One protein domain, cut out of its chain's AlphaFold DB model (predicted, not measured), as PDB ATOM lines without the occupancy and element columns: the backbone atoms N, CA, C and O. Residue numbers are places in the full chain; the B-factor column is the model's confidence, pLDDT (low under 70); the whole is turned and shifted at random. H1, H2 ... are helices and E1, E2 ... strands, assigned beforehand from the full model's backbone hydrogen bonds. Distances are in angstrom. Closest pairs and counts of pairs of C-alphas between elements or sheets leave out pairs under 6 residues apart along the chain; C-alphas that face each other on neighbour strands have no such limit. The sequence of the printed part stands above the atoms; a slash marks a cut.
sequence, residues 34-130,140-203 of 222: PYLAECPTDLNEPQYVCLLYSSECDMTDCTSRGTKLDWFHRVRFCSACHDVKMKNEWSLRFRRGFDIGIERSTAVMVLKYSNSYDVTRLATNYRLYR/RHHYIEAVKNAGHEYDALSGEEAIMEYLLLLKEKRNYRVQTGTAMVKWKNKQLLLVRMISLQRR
ATOM      1  N   PRO A  34     -10.254 -15.131  24.661       85.81
ATOM      2  CA  PRO A  34     -10.751 -14.666  23.374       85.81
ATOM      3  C   PRO A  34     -10.505 -13.174  23.156       85.81
ATOM      4  O   PRO A  34     -10.805 -12.336  24.019       85.81
ATOM      5  N   TYR A  35     -10.005 -12.853  21.962       87.69
ATOM      6  CA  TYR A  35      -9.751 -11.491  21.482       87.69
ATOM      7  C   TYR A  35      -8.753 -10.681  22.319       87.69
ATOM      8  O   TYR A  35      -8.669  -9.464  22.128       87.69
ATOM      9  N   LEU A  36      -8.053 -11.312  23.268       91.31
ATOM     10  CA  LEU A  36      -7.001 -10.661  24.038       91.31
ATOM     11  C   LEU A  36      -5.872 -10.268  23.085       91.31
ATOM     12  O   LEU A  36      -5.502 -11.045  22.208       91.31
ATOM     13  N   ALA A  37      -5.366  -9.042  23.227       90.50
ATOM     14  CA  ALA A  37      -4.217  -8.617  22.444       90.50
ATOM     15  C   ALA A  37      -2.991  -9.462  22.818       90.50
ATOM     16  O   ALA A  37      -2.899  -9.985  23.928       90.50
ATOM     17  N   GLU A  38      -2.041  -9.586  21.901       90.94
ATOM     18  CA  GLU A  38      -0.778 -10.243  22.219       90.94
ATOM     19  C   GLU A  38      -0.054  -9.520  23.361       90.94
ATOM     20  O   GLU A  38      -0.223  -8.312  23.566       90.94
ATOM     21  N   CYS A  39       0.754 -10.277  24.111       92.75
ATOM     22  CA  CYS A  39       1.602  -9.714  25.152       92.75
ATOM     23  C   CYS A  39       2.528  -8.664  24.520       92.75
ATOM     24  O   CYS A  39       3.285  -9.012  23.610       92.75
ATOM     25  N   PRO A  40       2.489  -7.400  24.975       94.00
ATOM     26  CA  PRO A  40       3.415  -6.393  24.491       94.00
ATOM     27  C   PRO A  40       4.870  -6.811  24.723       94.00
ATOM     28  O   PRO A  40       5.169  -7.435  25.735       94.00
ATOM     29  N   THR A  41       5.780  -6.438  23.827       92.56
ATOM     30  CA  THR A  41       7.207  -6.794  23.883       92.56
ATOM     31  C   THR A  41       7.937  -6.140  25.052       92.56
ATOM     32  O   THR A  41       8.985  -6.627  25.465       92.56
ATOM     33  N   ASP A  42       7.371  -5.064  25.611       90.31
ATOM     34  CA  ASP A  42       7.852  -4.404  26.824       90.31
ATOM     35  C   ASP A  42       7.404  -5.101  28.122       90.31
ATOM     36  O   ASP A  42       7.757  -4.649  29.209       90.31
ATOM     37  N   LEU A  43       6.655  -6.207  28.024       90.94
ATOM     38  CA  LEU A  43       6.239  -7.050  29.143       90.94
ATOM     39  C   LEU A  43       6.566  -8.520  28.860       90.94
ATOM     40  O   LEU A  43       6.462  -9.000  27.735       90.94
ATOM     41  N   ASN A  44       6.888  -9.272  29.907       90.25
ATOM     42  CA  ASN A  44       6.801 -10.729  29.841       90.25
ATOM     43  C   ASN A  44       5.375 -11.211  30.152       90.25
ATOM     44  O   ASN A  44       4.552 -10.488  30.719       90.25
ATOM     45  N   GLU A  45       5.068 -12.455  29.795       90.44
ATOM     46  CA  GLU A  45       3.729 -13.012  29.951       90.44
ATOM     47  C   GLU A  45       3.232 -13.011  31.415       90.44
ATOM     48  O   GLU A  45       2.083 -12.612  31.637       90.44
ATOM     49  N   PRO A  46       4.048 -13.355  32.437       88.00
ATOM     50  CA  PRO A  46       3.670 -13.162  33.839       88.00
ATOM     51  C   PRO A  46       3.291 -11.715  34.186       88.00
ATOM     52  O   PRO A  46       2.239 -11.486  34.788       88.00
ATOM     53  N   GLN A  47       4.108 -10.732  33.788       89.06
ATOM     54  CA  GLN A  47       3.837  -9.307  34.006       89.06
ATOM     55  C   GLN A  47       2.539  -8.886  33.318       89.06
ATOM     56  O   GLN A  47       1.722  -8.189  33.917       89.06
ATOM     57  N   TYR A  48       2.302  -9.359  32.096       92.19
ATOM     58  CA  TYR A  48       1.088  -9.066  31.346       92.19
ATOM     59  C   TYR A  48      -0.165  -9.646  32.014       92.19
ATOM     60  O   TYR A  48      -1.167  -8.946  32.181       92.19
ATOM     61  N   VAL A  49      -0.109 -10.890  32.500       89.56
ATOM     62  CA  VAL A  49      -1.208 -11.496  33.272       89.56
ATOM     63  C   VAL A  49      -1.425 -10.768  34.602       89.56
ATOM     64  O   VAL A  49      -2.576 -10.580  35.015       89.56
ATOM     65  N   CYS A  50      -0.358 -10.336  35.277       87.31
ATOM     66  CA  CYS A  50      -0.459  -9.494  36.469       87.31
ATOM     67  C   CYS A  50      -1.138  -8.161  36.145       87.31
ATOM     68  O   CYS A  50      -2.121  -7.817  36.796       87.31
ATOM     69  N   LEU A  51      -0.729  -7.465  35.089       89.88
ATOM     70  CA  LEU A  51      -1.368  -6.222  34.661       89.88
ATOM     71  C   LEU A  51      -2.868  -6.422  34.391       89.88
ATOM     72  O   LEU A  51      -3.704  -5.644  34.857       89.88
ATOM     73  N   LEU A  52      -3.230  -7.508  33.702       88.75
ATOM     74  CA  LEU A  52      -4.607  -7.861  33.354       88.75
ATOM     75  C   LEU A  52      -5.487  -8.154  34.572       88.75
ATOM     76  O   LEU A  52      -6.616  -7.661  34.665       88.75
ATOM     77  N   TYR A  53      -4.987  -8.974  35.493       84.88
ATOM     78  CA  TYR A  53      -5.831  -9.639  36.486       84.88
ATOM     79  C   TYR A  53      -5.448  -9.348  37.930       84.88
ATOM     80  O   TYR A  53      -6.151  -9.816  38.832       84.88
ATOM     81  N   SER A  54      -4.363  -8.608  38.170       84.56
ATOM     82  CA  SER A  54      -3.993  -8.194  39.516       84.56
ATOM     83  C   SER A  54      -5.059  -7.353  40.179       84.56
ATOM     84  O   SER A  54      -5.803  -6.608  39.547       84.56
ATOM     85  N   SER A  55      -5.174  -7.567  41.481       87.31
ATOM     86  CA  SER A  55      -5.975  -6.747  42.369       87.31
ATOM     87  C   SER A  55      -5.102  -5.847  43.220       87.31
ATOM     88  O   SER A  55      -5.668  -5.087  43.985       87.31
ATOM     89  N   GLU A  56      -3.780  -5.940  43.120       87.88
ATOM     90  CA  GLU A  56      -2.827  -5.153  43.901       87.88
ATOM     91  C   GLU A  56      -2.544  -3.822  43.204       87.88
ATOM     92  O   GLU A  56      -2.700  -3.694  41.986       87.88
ATOM     93  N   CYS A  57      -2.219  -2.814  44.006       88.81
ATOM     94  CA  CYS A  57      -1.646  -1.564  43.538       88.81
ATOM     95  C   CYS A  57      -0.159  -1.798  43.243       88.81
ATOM     96  O   CYS A  57       0.522  -2.415  44.052       88.81
ATOM     97  N   ASP A  58       0.351  -1.269  42.135       86.19
ATOM     98  CA  ASP A  58       1.762  -1.409  41.749       86.19
ATOM     99  C   ASP A  58       2.691  -0.463  42.536       86.19
ATOM    100  O   ASP A  58       3.900  -0.459  42.331       86.19
ATOM    101  N   MET A  59       2.144   0.359  43.436       84.94
ATOM    102  CA  MET A  59       2.951   1.177  44.340       84.94
ATOM    103  C   MET A  59       3.552   0.306  45.445       84.94
ATOM    104  O   MET A  59       2.807  -0.326  46.193       84.94
ATOM    105  N   THR A  60       4.879   0.356  45.586       76.31
ATOM    106  CA  THR A  60       5.669  -0.456  46.530       76.31
ATOM    107  C   THR A  60       5.141  -0.403  47.967       76.31
ATOM    108  O   THR A  60       5.025  -1.439  48.611       76.31
ATOM    109  N   ASP A  61       4.727   0.779  48.433       81.44
ATOM    110  CA  ASP A  61       4.243   0.994  49.805       81.44
ATOM    111  C   ASP A  61       2.705   1.004  49.906       81.44
ATOM    112  O   ASP A  61       2.123   1.594  50.816       81.44
ATOM    113  N   CYS A  62       2.008   0.384  48.945       82.81
ATOM    114  CA  CYS A  62       0.550   0.361  48.900       82.81
ATOM    115  C   CYS A  62      -0.010  -1.059  48.804       82.81
ATOM    116  O   CYS A  62       0.073  -1.724  47.779       82.81
ATOM    117  N   THR A  63      -0.732  -1.476  49.839       87.44
ATOM    118  CA  THR A  63      -1.435  -2.771  49.878       87.44
ATOM    119  C   THR A  63      -2.893  -2.683  49.409       87.44
ATOM    120  O   THR A  63      -3.641  -3.661  49.454       87.44
ATOM    121  N   SER A  64      -3.332  -1.503  48.958       90.44
ATOM    122  CA  SER A  64      -4.713  -1.276  48.524       90.44
ATOM    123  C   SER A  64      -5.037  -1.967  47.204       90.44
ATOM    124  O   SER A  64      -4.167  -2.281  46.391       90.44
ATOM    125  N   ARG A  65      -6.339  -2.132  46.933       89.38
ATOM    126  CA  ARG A  65      -6.782  -2.746  45.682       89.38
ATOM    127  C   ARG A  65      -6.545  -1.843  44.471       89.38
ATOM    128  O   ARG A  65      -7.096  -0.746  44.386       89.38
ATOM    129  N   GLY A  66      -5.809  -2.359  43.495       87.94
ATOM    130  CA  GLY A  66      -5.514  -1.743  42.211       87.94
ATOM    131  C   GLY A  66      -6.713  -1.711  41.259       87.94
ATOM    132  O   GLY A  66      -6.845  -2.550  40.367       87.94
ATOM    133  N   THR A  67      -7.637  -0.774  41.452       87.50
ATOM    134  CA  THR A  67      -8.875  -0.672  40.655       87.50
ATOM    135  C   THR A  67      -8.727   0.169  39.385       87.50
ATOM    136  O   THR A  67      -9.547   0.045  38.471       87.50
ATOM    137  N   LYS A  68      -7.696   1.013  39.303       85.31
ATOM    138  CA  LYS A  68      -7.420   1.913  38.180       85.31
ATOM    139  C   LYS A  68      -6.277   1.354  37.351       85.31
ATOM    140  O   LYS A  68      -5.146   1.301  37.806       85.31
ATOM    141  N   LEU A  69      -6.591   0.917  36.143       85.38
ATOM    142  CA  LEU A  69      -5.640   0.291  35.235       85.38
ATOM    143  C   LEU A  69      -5.345   1.231  34.070       85.38
ATOM    144  O   LEU A  69      -6.278   1.595  33.348       85.38
ATOM    145  N   ASP A  70      -4.075   1.575  33.886       83.56
ATOM    146  CA  ASP A  70      -3.578   2.341  32.749       83.56
ATOM    147  C   ASP A  70      -2.829   1.420  31.779       83.56
ATOM    148  O   ASP A  70      -1.723   0.939  32.034       83.56
ATOM    149  N   TRP A  71      -3.455   1.176  30.628       84.94
ATOM    150  CA  TRP A  71      -2.918   0.298  29.594       84.94
ATOM    151  C   TRP A  71      -1.722   0.874  28.841       84.94
ATOM    152  O   TRP A  71      -0.987   0.107  28.230       84.94
ATOM    153  N   PHE A  72      -1.537   2.190  28.842       83.62
ATOM    154  CA  PHE A  72      -0.485   2.876  28.090       83.62
ATOM    155  C   PHE A  72       0.803   2.947  28.906       83.62
ATOM    156  O   PHE A  72       1.892   2.785  28.361       83.62
ATOM    157  N   HIS A  73       0.657   3.124  30.219       81.19
ATOM    158  CA  HIS A  73       1.759   3.155  31.175       81.19
ATOM    159  C   HIS A  73       2.076   1.780  31.776       81.19
ATOM    160  O   HIS A  73       3.093   1.646  32.443       81.19
ATOM    161  N   ARG A  74       1.250   0.758  31.501       88.12
ATOM    162  CA  ARG A  74       1.395  -0.619  32.018       88.12
ATOM    163  C   ARG A  74       1.332  -0.709  33.543       88.12
ATOM    164  O   ARG A  74       1.991  -1.560  34.127       88.12
ATOM    165  N   VAL A  75       0.524   0.140  34.172       85.94
ATOM    166  CA  VAL A  75       0.425   0.213  35.635       85.94
ATOM    167  C   VAL A  75      -1.006   0.102  36.120       85.94
ATOM    168  O   VAL A  75      -1.971   0.478  35.445       85.94
ATOM    169  N   ARG A  76      -1.136  -0.391  37.341       89.06
ATOM    170  CA  ARG A  76      -2.372  -0.519  38.083       89.06
ATOM    171  C   ARG A  76      -2.223   0.171  39.429       89.06
ATOM    172  O   ARG A  76      -1.362  -0.157  40.230       89.06
ATOM    173  N   PHE A  77      -3.140   1.076  39.728       86.25
ATOM    174  CA  PHE A  77      -3.166   1.807  40.984       86.25
ATOM    175  C   PHE A  77      -4.505   1.655  41.697       86.25
ATOM    176  O   PHE A  77      -5.549   1.423  41.082       86.25
ATOM    177  N   CYS A  78      -4.499   1.794  43.022       88.50
ATOM    178  CA  CYS A  78      -5.726   2.107  43.746       88.50
ATOM    179  C   CYS A  78      -6.182   3.531  43.390       88.50
ATOM    180  O   CYS A  78      -5.416   4.305  42.818       88.50
ATOM    181  N   SER A  79      -7.419   3.905  43.722       84.50
ATOM    182  CA  SER A  79      -7.918   5.253  43.411       84.50
ATOM    183  C   SER A  79      -7.034   6.359  44.003       84.50
ATOM    184  O   SER A  79      -6.742   7.317  43.304       84.50
ATOM    185  N   ALA A  80      -6.552   6.207  45.242       83.56
ATOM    186  CA  ALA A  80      -5.704   7.210  45.891       83.56
ATOM    187  C   ALA A  80      -4.339   7.357  45.196       83.56
ATOM    188  O   ALA A  80      -3.966   8.455  44.792       83.56
ATOM    189  N   CYS A  81      -3.625   6.248  44.976       83.06
ATOM    190  CA  CYS A  81      -2.342   6.268  44.271       83.06
ATOM    191  C   CYS A  81      -2.491   6.744  42.827       83.06
ATOM    192  O   CYS A  81      -1.638   7.473  42.335       83.06
ATOM    193  N   HIS A  82      -3.581   6.377  42.154       80.88
ATOM    194  CA  HIS A  82      -3.876   6.876  40.819       80.88
ATOM    195  C   HIS A  82      -4.047   8.396  40.831       80.88
ATOM    196  O   HIS A  82      -3.552   9.075  39.942       80.88
ATOM    197  N   ASP A  83      -4.735   8.945  41.825       74.56
ATOM    198  CA  ASP A  83      -4.994  10.380  41.882       74.56
ATOM    199  C   ASP A  83      -3.703  11.170  42.093       74.56
ATOM    200  O   ASP A  83      -3.435  12.115  41.354       74.56
ATOM    201  N   VAL A  84      -2.828  10.673  42.966       73.12
ATOM    202  CA  VAL A  84      -1.486  11.229  43.168       73.12
ATOM    203  C   VAL A  84      -0.611  11.094  41.915       73.12
ATOM    204  O   VAL A  84       0.056  12.046  41.514       73.12
ATOM    205  N   LYS A  85      -0.588   9.914  41.284       72.19
ATOM    206  CA  LYS A  85       0.381   9.593  40.219       72.19
ATOM    207  C   LYS A  85      -0.078   9.966  38.810       72.19
ATOM    208  O   LYS A  85       0.776  10.124  37.935       72.19
ATOM    209  N   MET A  86      -1.388  10.097  38.590       69.19
ATOM    210  CA  MET A  86      -2.000  10.223  37.260       69.19
ATOM    211  C   MET A  86      -2.960  11.412  37.106       69.19
ATOM    212  O   MET A  86      -3.175  11.832  35.970       69.19
ATOM    213  N   LYS A  87      -3.567  11.952  38.182       58.53
ATOM    214  CA  LYS A  87      -4.602  13.010  38.071       58.53
ATOM    215  C   LYS A  87      -4.119  14.441  38.272       58.53
ATOM    216  O   LYS A  87      -4.919  15.365  38.115       58.53
ATOM    217  N   ASN A  88      -2.857  14.649  38.610       46.84
ATOM    218  CA  ASN A  88      -2.386  15.996  38.862       46.84
ATOM    219  C   ASN A  88      -2.485  16.873  37.602       46.84
ATOM    220  O   ASN A  88      -2.329  16.454  36.450       46.84
ATOM    221  N   GLU A  89      -2.900  18.107  37.862       43.81
ATOM    222  CA  GLU A  89      -3.336  19.066  36.874       43.81
ATOM    223  C   GLU A  89      -2.151  19.433  35.974       43.81
ATOM    224  O   GLU A  89      -1.278  20.205  36.352       43.81
ATOM    225  N   TRP A  90      -2.132  18.917  34.743       43.22
ATOM    226  CA  TRP A  90      -1.253  19.421  33.684       43.22
ATOM    227  C   TRP A  90      -1.605  20.865  33.312       43.22
ATOM    228  O   TRP A  90      -2.106  21.137  32.214       43.22
ATOM    229  N   SER A  91      -1.434  21.836  34.201       38.81
ATOM    230  CA  SER A  91      -1.230  23.188  33.724       38.81
ATOM    231  C   SER A  91       0.178  23.217  33.134       38.81
ATOM    232  O   SER A  91       1.094  23.771  33.727       38.81
ATOM    233  N   LEU A  92       0.333  22.676  31.917       42.59
ATOM    234  CA  LEU A  92       1.377  23.068  30.964       42.59
ATOM    235  C   LEU A  92       1.141  24.531  30.554       42.59
ATOM    236  O   LEU A  92       1.110  24.888  29.379       42.59
ATOM    237  N   ARG A  93       0.902  25.413  31.529       35.06
ATOM    238  CA  ARG A  93       0.978  26.841  31.323       35.06
ATOM    239  C   ARG A  93       2.464  27.116  31.285       35.06
ATOM    240  O   ARG A  93       3.090  27.335  32.312       35.06
ATOM    241  N   PHE A  94       2.980  27.142  30.064       40.72
ATOM    242  CA  PHE A  94       4.297  27.592  29.606       40.72
ATOM    243  C   PHE A  94       4.764  28.959  30.176       40.72
ATOM    244  O   PHE A  94       5.764  29.502  29.722       40.72
ATOM    245  N   ARG A  95       4.024  29.553  31.125       41.53
ATOM    246  CA  ARG A  95       4.130  30.929  31.617       41.53
ATOM    247  C   ARG A  95       4.817  31.084  32.979       41.53
ATOM    248  O   ARG A  95       5.113  32.215  33.340       41.53
ATOM    249  N   ARG A  96       5.073  30.019  33.743       43.38
ATOM    250  CA  ARG A  96       5.922  30.074  34.951       43.38
ATOM    251  C   ARG A  96       6.850  28.866  34.923       43.38
ATOM    252  O   ARG A  96       6.364  27.775  34.658       43.38
ATOM    253  N   GLY A  97       8.151  29.111  35.072       46.84
ATOM    254  CA  GLY A  97       9.262  28.189  34.810       46.84
ATOM    255  C   GLY A  97       8.944  26.709  35.022       46.84
ATOM    256  O   GLY A  97       8.513  26.296  36.092       46.84
ATOM    257  N   PHE A  98       9.140  25.938  33.958       52.56
ATOM    258  CA  PHE A  98       9.067  24.486  33.943       52.56
ATOM    259  C   PHE A  98      10.387  23.961  34.506       52.56
ATOM    260  O   PHE A  98      11.366  23.910  33.769       52.56
ATOM    261  N   ASP A  99      10.431  23.655  35.800       58.94
ATOM    262  CA  ASP A  99      11.588  22.995  36.404       58.94
ATOM    263  C   ASP A  99      11.216  21.556  36.744       58.94
ATOM    264  O   ASP A  99      10.657  21.262  37.794       58.94
ATOM    265  N   ILE A 100      11.463  20.660  35.792       64.88
ATOM    266  CA  ILE A 100      11.388  19.216  36.024       64.88
ATOM    267  C   ILE A 100      12.782  18.635  36.306       64.88
ATOM    268  O   ILE A 100      12.929  17.418  36.293       64.88
ATOM    269  N   GLY A 101      13.799  19.461  36.569       73.06
ATOM    270  CA  GLY A 101      15.171  19.007  36.808       73.06
ATOM    271  C   GLY A 101      15.958  18.610  35.551       73.06
ATOM    272  O   GLY A 101      16.952  17.902  35.677       73.06
ATOM    273  N   ILE A 102      15.522  19.038  34.359       76.56
ATOM    274  CA  ILE A 102      16.281  18.937  33.096       76.56
ATOM    275  C   ILE A 102      16.221  20.265  32.335       76.56
ATOM    276  O   ILE A 102      15.303  21.066  32.554       76.56
ATOM    277  N   GLU A 103      17.176  20.501  31.431       81.12
ATOM    278  CA  GLU A 103      17.218  21.732  30.639       81.12
ATOM    279  C   GLU A 103      15.946  21.892  29.787       81.12
ATOM    280  O   GLU A 103      15.341  20.933  29.301       81.12
ATOM    281  N   ARG A 104      15.517  23.142  29.572       79.56
ATOM    282  CA  ARG A 104      14.334  23.449  28.762       79.56
ATOM    283  C   ARG A 104      14.462  22.932  27.326       79.56
ATOM    284  O   ARG A 104      13.467  22.475  26.765       79.56
ATOM    285  N   SER A 105      15.644  23.044  26.728       82.62
ATOM    286  CA  SER A 105      15.936  22.573  25.369       82.62
ATOM    287  C   SER A 105      15.767  21.049  25.271       82.62
ATOM    288  O   SER A 105      14.986  20.575  24.440       82.62
ATOM    289  N   THR A 106      16.362  20.305  26.205       86.94
ATOM    290  CA  THR A 106      16.198  18.857  26.397       86.94
ATOM    291  C   THR A 106      14.735  18.478  26.548       86.94
ATOM    292  O   THR A 106      14.222  17.628  25.816       86.94
ATOM    293  N   ALA A 107      14.015  19.160  27.441       81.19
ATOM    294  CA  ALA A 107      12.600  18.905  27.657       81.19
ATOM    295  C   ALA A 107      11.781  19.085  26.375       81.19
ATOM    296  O   ALA A 107      10.949  18.236  26.064       81.19
ATOM    297  N   VAL A 108      12.012  20.156  25.607       81.12
ATOM    298  CA  VAL A 108      11.324  20.388  24.327       81.12
ATOM    299  C   VAL A 108      11.573  19.235  23.355       81.12
ATOM    300  O   VAL A 108      10.620  18.753  22.734       81.12
ATOM    301  N   MET A 109      12.814  18.761  23.248       84.44
ATOM    302  CA  MET A 109      13.170  17.669  22.342       84.44
ATOM    303  C   MET A 109      12.561  16.340  22.791       84.44
ATOM    304  O   MET A 109      11.812  15.726  22.032       84.44
ATOM    305  N   VAL A 110      12.764  15.929  24.041       85.50
ATOM    306  CA  VAL A 110      12.206  14.677  24.576       85.50
ATOM    307  C   VAL A 110      10.681  14.670  24.484       85.50
ATOM    308  O   VAL A 110      10.089  13.705  23.990       85.50
ATOM    309  N   LEU A 111      10.015  15.754  24.893       79.62
ATOM    310  CA  LEU A 111       8.555  15.858  24.866       79.62
ATOM    311  C   LEU A 111       7.996  15.810  23.442       79.62
ATOM    312  O   LEU A 111       6.957  15.188  23.219       79.62
ATOM    313  N   LYS A 112       8.679  16.402  22.458       81.88
ATOM    314  CA  LYS A 112       8.258  16.347  21.049       81.88
ATOM    315  C   LYS A 112       8.134  14.903  20.547       81.88
ATOM    316  O   LYS A 112       7.154  14.570  19.877       81.88
ATOM    317  N   TYR A 113       9.068  14.023  20.910       82.06
ATOM    318  CA  TYR A 113       9.090  12.637  20.427       82.06
ATOM    319  C   TYR A 113       8.311  11.674  21.343       82.06
ATOM    320  O   TYR A 113       7.691  10.729  20.854       82.06
ATOM    321  N   SER A 114       8.183  11.976  22.636       75.12
ATOM    322  CA  SER A 114       7.524  11.106  23.627       75.12
ATOM    323  C   SER A 114       6.048  11.429  23.954       75.12
ATOM    324  O   SER A 114       5.357  10.560  24.488       75.12
ATOM    325  N   ASN A 115       5.511  12.617  23.630       69.44
ATOM    326  CA  ASN A 115       4.125  13.006  23.983       69.44
ATOM    327  C   ASN A 115       3.051  12.568  22.972       69.44
ATOM    328  O   ASN A 115       2.880  13.210  21.935       69.44
ATOM    329  N   SER A 116       2.218  11.571  23.279       61.78
ATOM    330  CA  SER A 116       1.040  11.260  22.441       61.78
ATOM    331  C   SER A 116      -0.240  11.836  23.009       61.78
ATOM    332  O   SER A 116      -0.508  11.632  24.187       61.78
ATOM    333  N   TYR A 117      -1.085  12.446  22.169       58.09
ATOM    334  CA  TYR A 117      -2.425  12.865  22.583       58.09
ATOM    335  C   TYR A 117      -3.187  11.733  23.274       58.09
ATOM    336  O   TYR A 117      -3.794  12.014  24.281       58.09
ATOM    337  N   ASP A 118      -3.100  10.460  22.879       53.69
ATOM    338  CA  ASP A 118      -3.837   9.390  23.584       53.69
ATOM    339  C   ASP A 118      -3.279   9.072  24.982       53.69
ATOM    340  O   ASP A 118      -4.037   8.897  25.938       53.69
ATOM    341  N   VAL A 119      -1.950   9.073  25.121       58.44
ATOM    342  CA  VAL A 119      -1.246   8.855  26.400       58.44
ATOM    343  C   VAL A 119      -1.466  10.048  27.342       58.44
ATOM    344  O   VAL A 119      -1.740   9.875  28.528       58.44
ATOM    345  N   THR A 120      -1.427  11.264  26.796       55.25
ATOM    346  CA  THR A 120      -1.562  12.527  27.542       55.25
ATOM    347  C   THR A 120      -3.028  12.909  27.771       55.25
ATOM    348  O   THR A 120      -3.366  13.519  28.781       55.25
ATOM    349  N   ARG A 121      -3.943  12.538  26.868       48.69
ATOM    350  CA  ARG A 121      -5.379  12.824  26.982       48.69
ATOM    351  C   ARG A 121      -6.051  11.937  27.996       48.69
ATOM    352  O   ARG A 121      -7.032  12.357  28.584       48.69
ATOM    353  N   LEU A 122      -5.553  10.734  28.258       44.44
ATOM    354  CA  LEU A 122      -6.023  10.012  29.434       44.44
ATOM    355  C   LEU A 122      -5.699  10.809  30.698       44.44
ATOM    356  O   LEU A 122      -6.621  11.055  31.470       44.44
ATOM    357  N   ALA A 123      -4.493  11.373  30.821       40.91
ATOM    358  CA  ALA A 123      -4.168  12.302  31.904       40.91
ATOM    359  C   ALA A 123      -5.092  13.546  31.944       40.91
ATOM    360  O   ALA A 123      -5.489  13.968  33.030       40.91
ATOM    361  N   THR A 124      -5.526  14.102  30.801       35.28
ATOM    362  CA  THR A 124      -6.493  15.228  30.786       35.28
ATOM    363  C   THR A 124      -7.969  14.825  30.907       35.28
ATOM    364  O   THR A 124      -8.755  15.608  31.429       35.28
ATOM    365  N   ASN A 125      -8.381  13.618  30.522       36.69
ATOM    366  CA  ASN A 125      -9.737  13.091  30.720       36.69
ATOM    367  C   ASN A 125      -9.986  12.738  32.189       36.69
ATOM    368  O   ASN A 125     -11.118  12.836  32.663       36.69
ATOM    369  N   TYR A 126      -8.938  12.400  32.945       39.16
ATOM    370  CA  TYR A 126      -9.038  12.258  34.396       39.16
ATOM    371  C   TYR A 126      -9.279  13.588  35.133       39.16
ATOM    372  O   TYR A 126      -9.669  13.565  36.300       39.16
ATOM    373  N   ARG A 127      -9.129  14.732  34.449       38.44
ATOM    374  CA  ARG A 127      -9.417  16.079  34.965       38.44
ATOM    375  C   ARG A 127     -10.920  16.370  35.101       38.44
ATOM    376  O   ARG A 127     -11.300  17.300  35.805       38.44
ATOM    377  N   LEU A 128     -11.788  15.590  34.449       37.03
ATOM    378  CA  LEU A 128     -13.234  15.852  34.440       37.03
ATOM    379  C   LEU A 128     -13.981  15.356  35.694       37.03
ATOM    380  O   LEU A 128     -15.163  15.649  35.838       37.03
ATOM    381  N   TYR A 129     -13.314  14.676  36.634       34.62
ATOM    382  CA  TYR A 129     -13.862  14.415  37.973       34.62
ATOM    383  C   TYR A 129     -13.265  15.417  38.973       34.62
ATOM    384  O   TYR A 129     -12.234  15.162  39.592       34.62
ATOM    385  N   ARG A 130     -13.909  16.586  39.087       38.97
ATOM    386  CA  ARG A 130     -13.586  17.641  40.061       38.97
ATOM    387  C   ARG A 130     -13.698  17.104  41.492       38.97
ATOM    388  O   ARG A 130     -14.796  16.817  41.957       38.97
ATOM    389  N   ARG A 140       5.314  13.957  41.988       47.38
ATOM    390  CA  ARG A 140       5.914  12.931  41.108       47.38
ATOM    391  C   ARG A 140       4.844  12.216  40.294       47.38
ATOM    392  O   ARG A 140       4.112  11.368  40.802       47.38
ATOM    393  N   HIS A 141       4.811  12.537  39.006       59.69
ATOM    394  CA  HIS A 141       3.991  11.833  38.027       59.69
ATOM    395  C   HIS A 141       4.844  10.750  37.374       59.69
ATOM    396  O   HIS A 141       5.962  11.032  36.948       59.69
ATOM    397  N   HIS A 142       4.302   9.543  37.226       62.41
ATOM    398  CA  HIS A 142       5.005   8.423  36.589       62.41
ATOM    399  C   HIS A 142       5.471   8.764  35.158       62.41
ATOM    400  O   HIS A 142       6.511   8.301  34.696       62.41
ATOM    401  N   TYR A 143       4.714   9.605  34.447       69.44
ATOM    402  CA  TYR A 143       5.119  10.122  33.142       69.44
ATOM    403  C   TYR A 143       6.233  11.176  33.244       69.44
ATOM    404  O   TYR A 143       7.160  11.148  32.445       69.44
ATOM    405  N   ILE A 144       6.187  12.070  34.240       70.69
ATOM    406  CA  ILE A 144       7.246  13.071  34.449       70.69
ATOM    407  C   ILE A 144       8.560  12.378  34.780       70.69
ATOM    408  O   ILE A 144       9.572  12.736  34.207       70.69
ATOM    409  N   GLU A 145       8.558  11.372  35.649       74.69
ATOM    410  CA  GLU A 145       9.769  10.613  35.976       74.69
ATOM    411  C   GLU A 145      10.346   9.907  34.740       74.69
ATOM    412  O   GLU A 145      11.544   9.983  34.493       74.69
ATOM    413  N   ALA A 146       9.490   9.332  33.888       78.19
ATOM    414  CA  ALA A 146       9.924   8.783  32.606       78.19
ATOM    415  C   ALA A 146      10.513   9.856  31.669       78.19
ATOM    416  O   ALA A 146      11.493   9.587  30.982       78.19
ATOM    417  N   VAL A 147       9.947  11.069  31.653       79.56
ATOM    418  CA  VAL A 147      10.486  12.207  30.889       79.56
ATOM    419  C   VAL A 147      11.806  12.704  31.481       79.56
ATOM    420  O   VAL A 147      12.707  13.006  30.707       79.56
ATOM    421  N   LYS A 148      11.952  12.761  32.812       81.56
ATOM    422  CA  LYS A 148      13.209  13.124  33.488       81.56
ATOM    423  C   LYS A 148      14.304  12.130  33.112       81.56
ATOM    424  O   LYS A 148      15.345  12.541  32.618       81.56
ATOM    425  N   ASN A 149      14.028  10.833  33.238       86.88
ATOM    426  CA  ASN A 149      14.969   9.778  32.861       86.88
ATOM    427  C   ASN A 149      15.347   9.864  31.377       86.88
ATOM    428  O   ASN A 149      16.526   9.811  31.048       86.88
ATOM    429  N   ALA A 150      14.368  10.078  30.492       88.62
ATOM    430  CA  ALA A 150      14.642  10.250  29.069       88.62
ATOM    431  C   ALA A 150      15.436  11.532  28.760       88.62
ATOM    432  O   ALA A 150      16.230  11.557  27.827       88.62
ATOM    433  N   GLY A 151      15.236  12.597  29.541       89.56
ATOM    434  CA  GLY A 151      16.046  13.811  29.480       89.56
ATOM    435  C   GLY A 151      17.487  13.564  29.905       89.56
ATOM    436  O   GLY A 151      18.393  13.925  29.174       89.56
ATOM    437  N   HIS A 152      17.706  12.873  31.023       91.38
ATOM    438  CA  HIS A 152      19.053  12.521  31.470       91.38
ATOM    439  C   HIS A 152      19.783  11.606  30.478       91.38
ATOM    440  O   HIS A 152      20.973  11.792  30.242       91.38
ATOM    441  N   GLU A 153      19.081  10.643  29.875       93.62
ATOM    442  CA  GLU A 153      19.631   9.823  28.790       93.62
ATOM    443  C   GLU A 153      19.977  10.677  27.566       93.62
ATOM    444  O   GLU A 153      21.058  10.517  27.016       93.62
ATOM    445  N   TYR A 154      19.098  11.604  27.170       93.06
ATOM    446  CA  TYR A 154      19.353  12.538  26.071       93.06
ATOM    447  C   TYR A 154      20.597  13.399  26.324       93.06
ATOM    448  O   TYR A 154      21.451  13.501  25.448       93.06
ATOM    449  N   ASP A 155      20.718  13.976  27.521       91.69
ATOM    450  CA  ASP A 155      21.827  14.855  27.910       91.69
ATOM    451  C   ASP A 155      23.167  14.105  28.000       91.69
ATOM    452  O   ASP A 155      24.231  14.708  27.871       91.69
ATOM    453  N   ALA A 156      23.132  12.786  28.212       93.56
ATOM    454  CA  ALA A 156      24.321  11.939  28.247       93.56
ATOM    455  C   ALA A 156      24.852  11.568  26.849       93.56
ATOM    456  O   ALA A 156      25.955  11.027  26.742       93.56
ATOM    457  N   LEU A 157      24.087  11.817  25.781       94.00
ATOM    458  CA  LEU A 157      24.494  11.493  24.415       94.00
ATOM    459  C   LEU A 157      25.394  12.582  23.830       94.00
ATOM    460  O   LEU A 157      25.169  13.777  24.000       94.00
ATOM    461  N   SER A 158      26.389  12.155  23.058       91.31
ATOM    462  CA  SER A 158      27.269  13.037  22.294       91.31
ATOM    463  C   SER A 158      27.185  12.711  20.807       91.31
ATOM    464  O   SER A 158      27.317  11.549  20.425       91.31
ATOM    465  N   GLY A 159      27.041  13.738  19.971       93.31
ATOM    466  CA  GLY A 159      26.963  13.596  18.516       93.31
ATOM    467  C   GLY A 159      25.528  13.555  17.990       93.31
ATOM    468  O   GLY A 159      24.636  12.947  18.581       93.31
ATOM    469  N   GLU A 160      25.306  14.226  16.859       92.50
ATOM    470  CA  GLU A 160      23.968  14.419  16.284       92.50
ATOM    471  C   GLU A 160      23.288  13.100  15.898       92.50
ATOM    472  O   GLU A 160      22.086  12.946  16.107       92.50
ATOM    473  N   GLU A 161      24.050  12.133  15.383       94.88
ATOM    474  CA  GLU A 161      23.524  10.832  14.957       94.88
ATOM    475  C   GLU A 161      22.936  10.041  16.134       94.88
ATOM    476  O   GLU A 161      21.774   9.636  16.080       94.88
ATOM    477  N   ALA A 162      23.684   9.919  17.236       94.88
ATOM    478  CA  ALA A 162      23.236   9.223  18.442       94.88
ATOM    479  C   ALA A 162      22.005   9.898  19.073       94.88
ATOM    480  O   ALA A 162      21.053   9.229  19.483       94.88
ATOM    481  N   ILE A 163      21.989  11.237  19.102       94.19
ATOM    482  CA  ILE A 163      20.837  12.018  19.570       94.19
ATOM    483  C   ILE A 163      19.603  11.722  18.709       94.19
ATOM    484  O   ILE A 163      18.511  11.481  19.232       94.19
ATOM    485  N   MET A 164      19.753  11.734  17.385       94.12
ATOM    486  CA  MET A 164      18.645  11.491  16.466       94.12
ATOM    487  C   MET A 164      18.123  10.056  16.546       94.12
ATOM    488  O   MET A 164      16.903   9.866  16.568       94.12
ATOM    489  N   GLU A 165      19.006   9.063  16.645       96.00
ATOM    490  CA  GLU A 165      18.634   7.661  16.847       96.00
ATOM    491  C   GLU A 165      17.821   7.491  18.137       96.00
ATOM    492  O   GLU A 165      16.730   6.912  18.127       96.00
ATOM    493  N   TYR A 166      18.282   8.093  19.235       95.81
ATOM    494  CA  TYR A 166      17.579   8.061  20.512       95.81
ATOM    495  C   TYR A 166      16.185   8.706  20.446       95.81
ATOM    496  O   TYR A 166      15.197   8.140  20.923       95.81
ATOM    497  N   LEU A 167      16.058   9.872  19.806       93.38
ATOM    498  CA  LEU A 167      14.763  10.538  19.634       93.38
ATOM    499  C   LEU A 167      13.796   9.712  18.771       93.38
ATOM    500  O   LEU A 167      12.593   9.658  19.058       93.38
ATOM    501  N   LEU A 168      14.295   9.047  17.726       93.56
ATOM    502  CA  LEU A 168      13.497   8.130  16.911       93.56
ATOM    503  C   LEU A 168      13.046   6.912  17.720       93.56
ATOM    504  O   LEU A 168      11.862   6.568  17.671       93.56
ATOM    505  N   LEU A 169      13.931   6.342  18.538       93.19
ATOM    506  CA  LEU A 169      13.602   5.259  19.461       93.19
ATOM    507  C   LEU A 169      12.508   5.674  20.457       93.19
ATOM    508  O   LEU A 169      11.564   4.919  20.694       93.19
ATOM    509  N   LEU A 170      12.578   6.886  21.024       90.75
ATOM    510  CA  LEU A 170      11.528   7.413  21.903       90.75
ATOM    511  C   LEU A 170      10.174   7.499  21.189       90.75
ATOM    512  O   LEU A 170       9.142   7.115  21.753       90.75
ATOM    513  N   LYS A 171      10.168   7.973  19.940       89.38
ATOM    514  CA  LYS A 171       8.959   8.043  19.111       89.38
ATOM    515  C   LYS A 171       8.400   6.656  18.811       89.38
ATOM    516  O   LYS A 171       7.187   6.465  18.911       89.38
ATOM    517  N   GLU A 172       9.254   5.694  18.479       92.44
ATOM    518  CA  GLU A 172       8.850   4.312  18.221       92.44
ATOM    519  C   GLU A 172       8.244   3.668  19.470       92.44
ATOM    520  O   GLU A 172       7.098   3.211  19.430       92.44
ATOM    521  N   LYS A 173       8.942   3.733  20.612       88.56
ATOM    522  CA  LYS A 173       8.444   3.247  21.911       88.56
ATOM    523  C   LYS A 173       7.087   3.860  22.258       88.56
ATOM    524  O   LYS A 173       6.172   3.159  22.700       88.56
ATOM    525  N   ARG A 174       6.921   5.166  22.034       86.25
ATOM    526  CA  ARG A 174       5.646   5.862  22.243       86.25
ATOM    527  C   ARG A 174       4.549   5.329  21.319       86.25
ATOM    528  O   ARG A 174       3.460   5.018  21.803       86.25
ATOM    529  N   ASN A 175       4.808   5.208  20.021       87.94
ATOM    530  CA  ASN A 175       3.830   4.688  19.062       87.94
ATOM    531  C   ASN A 175       3.418   3.252  19.399       87.94
ATOM    532  O   ASN A 175       2.227   2.936  19.406       87.94
ATOM    533  N   TYR A 176       4.387   2.421  19.776       91.38
ATOM    534  CA  TYR A 176       4.157   1.053  20.214       91.38
ATOM    535  C   TYR A 176       3.223   0.989  21.433       91.38
ATOM    536  O   TYR A 176       2.233   0.247  21.437       91.38
ATOM    537  N   ARG A 177       3.463   1.826  22.453       87.75
ATOM    538  CA  ARG A 177       2.590   1.929  23.638       87.75
ATOM    539  C   ARG A 177       1.182   2.409  23.296       87.75
ATOM    540  O   ARG A 177       0.218   1.873  23.840       87.75
ATOM    541  N   VAL A 178       1.040   3.374  22.385       84.12
ATOM    542  CA  VAL A 178      -0.272   3.853  21.911       84.12
ATOM    543  C   VAL A 178      -1.040   2.733  21.219       84.12
ATOM    544  O   VAL A 178      -2.200   2.484  21.553       84.12
ATOM    545  N   GLN A 179      -0.398   2.030  20.287       89.56
ATOM    546  CA  GLN A 179      -1.009   0.950  19.518       89.56
ATOM    547  C   GLN A 179      -1.492  -0.180  20.432       89.56
ATOM    548  O   GLN A 179      -2.674  -0.541  20.433       89.56
ATOM    549  N   THR A 180      -0.587  -0.712  21.250       91.44
ATOM    550  CA  THR A 180      -0.874  -1.824  22.166       91.44
ATOM    551  C   THR A 180      -1.854  -1.416  23.267       91.44
ATOM    552  O   THR A 180      -2.812  -2.137  23.530       91.44
ATOM    553  N   GLY A 181      -1.695  -0.232  23.869       87.88
ATOM    554  CA  GLY A 181      -2.633   0.305  24.859       87.88
ATOM    555  C   GLY A 181      -4.048   0.457  24.294       87.88
ATOM    556  O   GLY A 181      -5.024   0.046  24.925       87.88
ATOM    557  N   THR A 182      -4.173   0.942  23.057       85.81
ATOM    558  CA  THR A 182      -5.460   1.044  22.352       85.81
ATOM    559  C   THR A 182      -6.084  -0.328  22.098       85.81
ATOM    560  O   THR A 182      -7.290  -0.500  22.298       85.81
ATOM    561  N   ALA A 183      -5.289  -1.322  21.694       90.69
ATOM    562  CA  ALA A 183      -5.765  -2.695  21.529       90.69
ATOM    563  C   ALA A 183      -6.326  -3.260  22.847       90.69
ATOM    564  O   ALA A 183      -7.416  -3.836  22.856       90.69
ATOM    565  N   MET A 184      -5.656  -2.995  23.974       90.00
ATOM    566  CA  MET A 184      -6.119  -3.399  25.306       90.00
ATOM    567  C   MET A 184      -7.422  -2.717  25.724       90.00
ATOM    568  O   MET A 184      -8.321  -3.372  26.257       90.00
ATOM    569  N   VAL A 185      -7.566  -1.414  25.458       85.44
ATOM    570  CA  VAL A 185      -8.824  -0.685  25.699       85.44
ATOM    571  C   VAL A 185      -9.962  -1.297  24.880       85.44
ATOM    572  O   VAL A 185     -11.030  -1.580  25.427       85.44
ATOM    573  N   LYS A 186      -9.731  -1.552  23.585       86.56
ATOM    574  CA  LYS A 186     -10.716  -2.190  22.697       86.56
ATOM    575  C   LYS A 186     -11.119  -3.571  23.214       86.56
ATOM    576  O   LYS A 186     -12.313  -3.858  23.291       86.56
ATOM    577  N   TRP A 187     -10.153  -4.398  23.611       89.56
ATOM    578  CA  TRP A 187     -10.421  -5.705  24.208       89.56
ATOM    579  C   TRP A 187     -11.263  -5.588  25.483       89.56
ATOM    580  O   TRP A 187     -12.314  -6.222  25.578       89.56
ATOM    581  N   LYS A 188     -10.875  -4.723  26.430       85.50
ATOM    582  CA  LYS A 188     -11.619  -4.511  27.683       85.50
ATOM    583  C   LYS A 188     -13.069  -4.098  27.418       85.50
ATOM    584  O   LYS A 188     -13.980  -4.623  28.055       85.50
ATOM    585  N   ASN A 189     -13.293  -3.201  26.461       84.38
ATOM    586  CA  ASN A 189     -14.637  -2.765  26.085       84.38
ATOM    587  C   ASN A 189     -15.468  -3.916  25.504       84.38
ATOM    588  O   ASN A 189     -16.628  -4.070  25.883       84.38
ATOM    589  N   LYS A 190     -14.878  -4.778  24.663       86.25
ATOM    590  CA  LYS A 190     -15.548  -5.994  24.170       86.25
ATOM    591  C   LYS A 190     -15.925  -6.945  25.309       86.25
ATOM    592  O   LYS A 190     -17.055  -7.421  25.339       86.25
ATOM    593  N   GLN A 191     -15.033  -7.170  26.276       83.12
ATOM    594  CA  GLN A 191     -15.334  -8.012  27.443       83.12
ATOM    595  C   GLN A 191     -16.513  -7.458  28.259       83.12
ATOM    596  O   GLN A 191     -17.403  -8.207  28.653       83.12
ATOM    597  N   LEU A 192     -16.569  -6.137  28.466       81.44
ATOM    598  CA  LEU A 192     -17.690  -5.492  29.159       81.44
ATOM    599  C   LEU A 192     -19.015  -5.645  28.401       81.44
ATOM    600  O   LEU A 192     -20.051  -5.853  29.032       81.44
ATOM    601  N   LEU A 193     -18.994  -5.561  27.067       81.44
ATOM    602  CA  LEU A 193     -20.178  -5.794  26.237       81.44
ATOM    603  C   LEU A 193     -20.665  -7.241  26.344       81.44
ATOM    604  O   LEU A 193     -21.853  -7.450  26.569       81.44
ATOM    605  N   LEU A 194     -19.763  -8.225  26.281       81.19
ATOM    606  CA  LEU A 194     -20.110  -9.642  26.445       81.19
ATOM    607  C   LEU A 194     -20.749  -9.915  27.812       81.19
ATOM    608  O   LEU A 194     -21.799 -10.547  27.888       81.19
ATOM    609  N   VAL A 195     -20.171  -9.379  28.891       79.94
ATOM    610  CA  VAL A 195     -20.739  -9.510  30.244       79.94
ATOM    611  C   VAL A 195     -22.137  -8.889  30.318       79.94
ATOM    612  O   VAL A 195     -23.047  -9.494  30.887       79.94
ATOM    613  N   ARG A 196     -22.338  -7.712  29.710       77.56
ATOM    614  CA  ARG A 196     -23.658  -7.066  29.639       77.56
ATOM    615  C   ARG A 196     -24.659  -7.910  28.850       77.56
ATOM    616  O   ARG A 196     -25.760  -8.127  29.346       77.56
ATOM    617  N   MET A 197     -24.280  -8.442  27.689       75.31
ATOM    618  CA  MET A 197     -25.145  -9.305  26.872       75.31
ATOM    619  C   MET A 197     -25.564 -10.571  27.624       75.31
ATOM    620  O   MET A 197     -26.753 -10.871  27.692       75.31
ATOM    621  N   ILE A 198     -24.617 -11.256  28.272       75.81
ATOM    622  CA  ILE A 198     -24.900 -12.440  29.099       75.81
ATOM    623  C   ILE A 198     -25.840 -12.075  30.257       75.81
ATOM    624  O   ILE A 198     -26.767 -12.821  30.571       75.81
ATOM    625  N   SER A 199     -25.635 -10.916  30.892       71.62
ATOM    626  CA  SER A 199     -26.507 -10.459  31.980       71.62
ATOM    627  C   SER A 199     -27.931 -10.131  31.517       71.62
ATOM    628  O   SER A 199     -28.872 -10.356  32.273       71.62
ATOM    629  N   LEU A 200     -28.100  -9.646  30.281       70.31
ATOM    630  CA  LEU A 200     -29.404  -9.367  29.678       70.31
ATOM    631  C   LEU A 200     -30.119 -10.658  29.268       70.31
ATOM    632  O   LEU A 200     -31.291 -10.819  29.592       70.31
ATOM    633  N   GLN A 201     -29.410 -11.615  28.660       65.81
ATOM    634  CA  GLN A 201     -29.965 -12.934  28.326       65.81
ATOM    635  C   GLN A 201     -30.454 -13.684  29.570       65.81
ATOM    636  O   GLN A 201     -31.526 -14.279  29.546       65.81
ATOM    637  N   ARG A 202     -29.724 -13.600  30.689       67.00
ATOM    638  CA  ARG A 202     -30.145 -14.192  31.973       67.00
ATOM    639  C   ARG A 202     -31.338 -13.486  32.629       67.00
ATOM    640  O   ARG A 202     -31.921 -14.042  33.552       67.00
ATOM    641  N   ARG A 203     -31.677 -12.266  32.198       60.84
ATOM    642  CA  ARG A 203     -32.820 -11.482  32.701       60.84
ATOM    643  C   ARG A 203     -34.070 -11.606  31.832       60.84
ATOM    644  O   ARG A 203     -35.113 -11.109  32.243       60.84
TER     645      ARG A 203
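AT A GLANCE: This is residues 34 to 130 and 140 to 203 of the 222 residues of an uncharacterized protein of Tulasnella calospora MUT 4182 (UniProt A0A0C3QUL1). One very long helix, H6, makes the longest axis, and a loose cluster gathers beside it, with H3 packed on both H6 and H5 toward the first residues of H6, and with the tiny hairpin E1 and E2 between H1 and H2 farther along, where H4 comes near both H2 and H6. The far end of H6 sticks out with residues 192 to 203. The printed part has 161 residues, in the order H1 E1 E2 H2 H3 H4 H5 H6, mostly helix, with one antiparallel sheet, E1 - E2. It is only just compact, close to loose, with a radius of gyration of the C-alphas of 18.1 A, and elongated, spanning 64 by 35 by 28 A.

IN THESE COORDINATES: H1 is residues 45 to 53, its first C-alpha at (3.729, -13.012, 29.951). E1 is residues 68 to 70, E2 75 to 77 and H2 79 to 86. H3, residues 104 to 114, H4, 117 to 128, and H5, 142 to 155, measure 15.0, 16.3 and 20.0 A. H6, residues 160 to 201, measures 61.7 A and ends at (-29.965, -12.934, 28.326).

HOW THE PARTS SIT: In the hairpin E1 and E2, N 68 and O 77 are 2.8 A apart, within hydrogen-bond range. The closest C-alphas of H1 and E2, Leu 51 and Arg 76, are 6.7 A apart; those of E1 and H2, Lys 68 and Ser 79, 6.2 A. H3 and H5 touch, closest at C-alphas Thr 106 and Gly 151, 5.9 A, at a steep tilt of 64 degrees. H6 touches H3 with residues 167 to 174 alone, closest at C-alphas Lys 171 and Tyr 113, 4.8 A. H4 and H6 are close but not clearly touching, at C-alphas Val 119 and Val 178, 6.8 A. Every O i to N i+4 pair is within hydrogen-bond range in H1, H2, H3, H5 and H6, and 5 of 8 in H4.

THE WHOLE: Residues 131 to 139 are not printed; C-alphas 130 and 140 are 20.1 A apart. The links H1 to E1 and H2 to H3 are long. Mean pLDDT of the printed part is 77.6, and residues 86 to 100, 115 to 130, 140 to 143 and 201 to 203 are under 70.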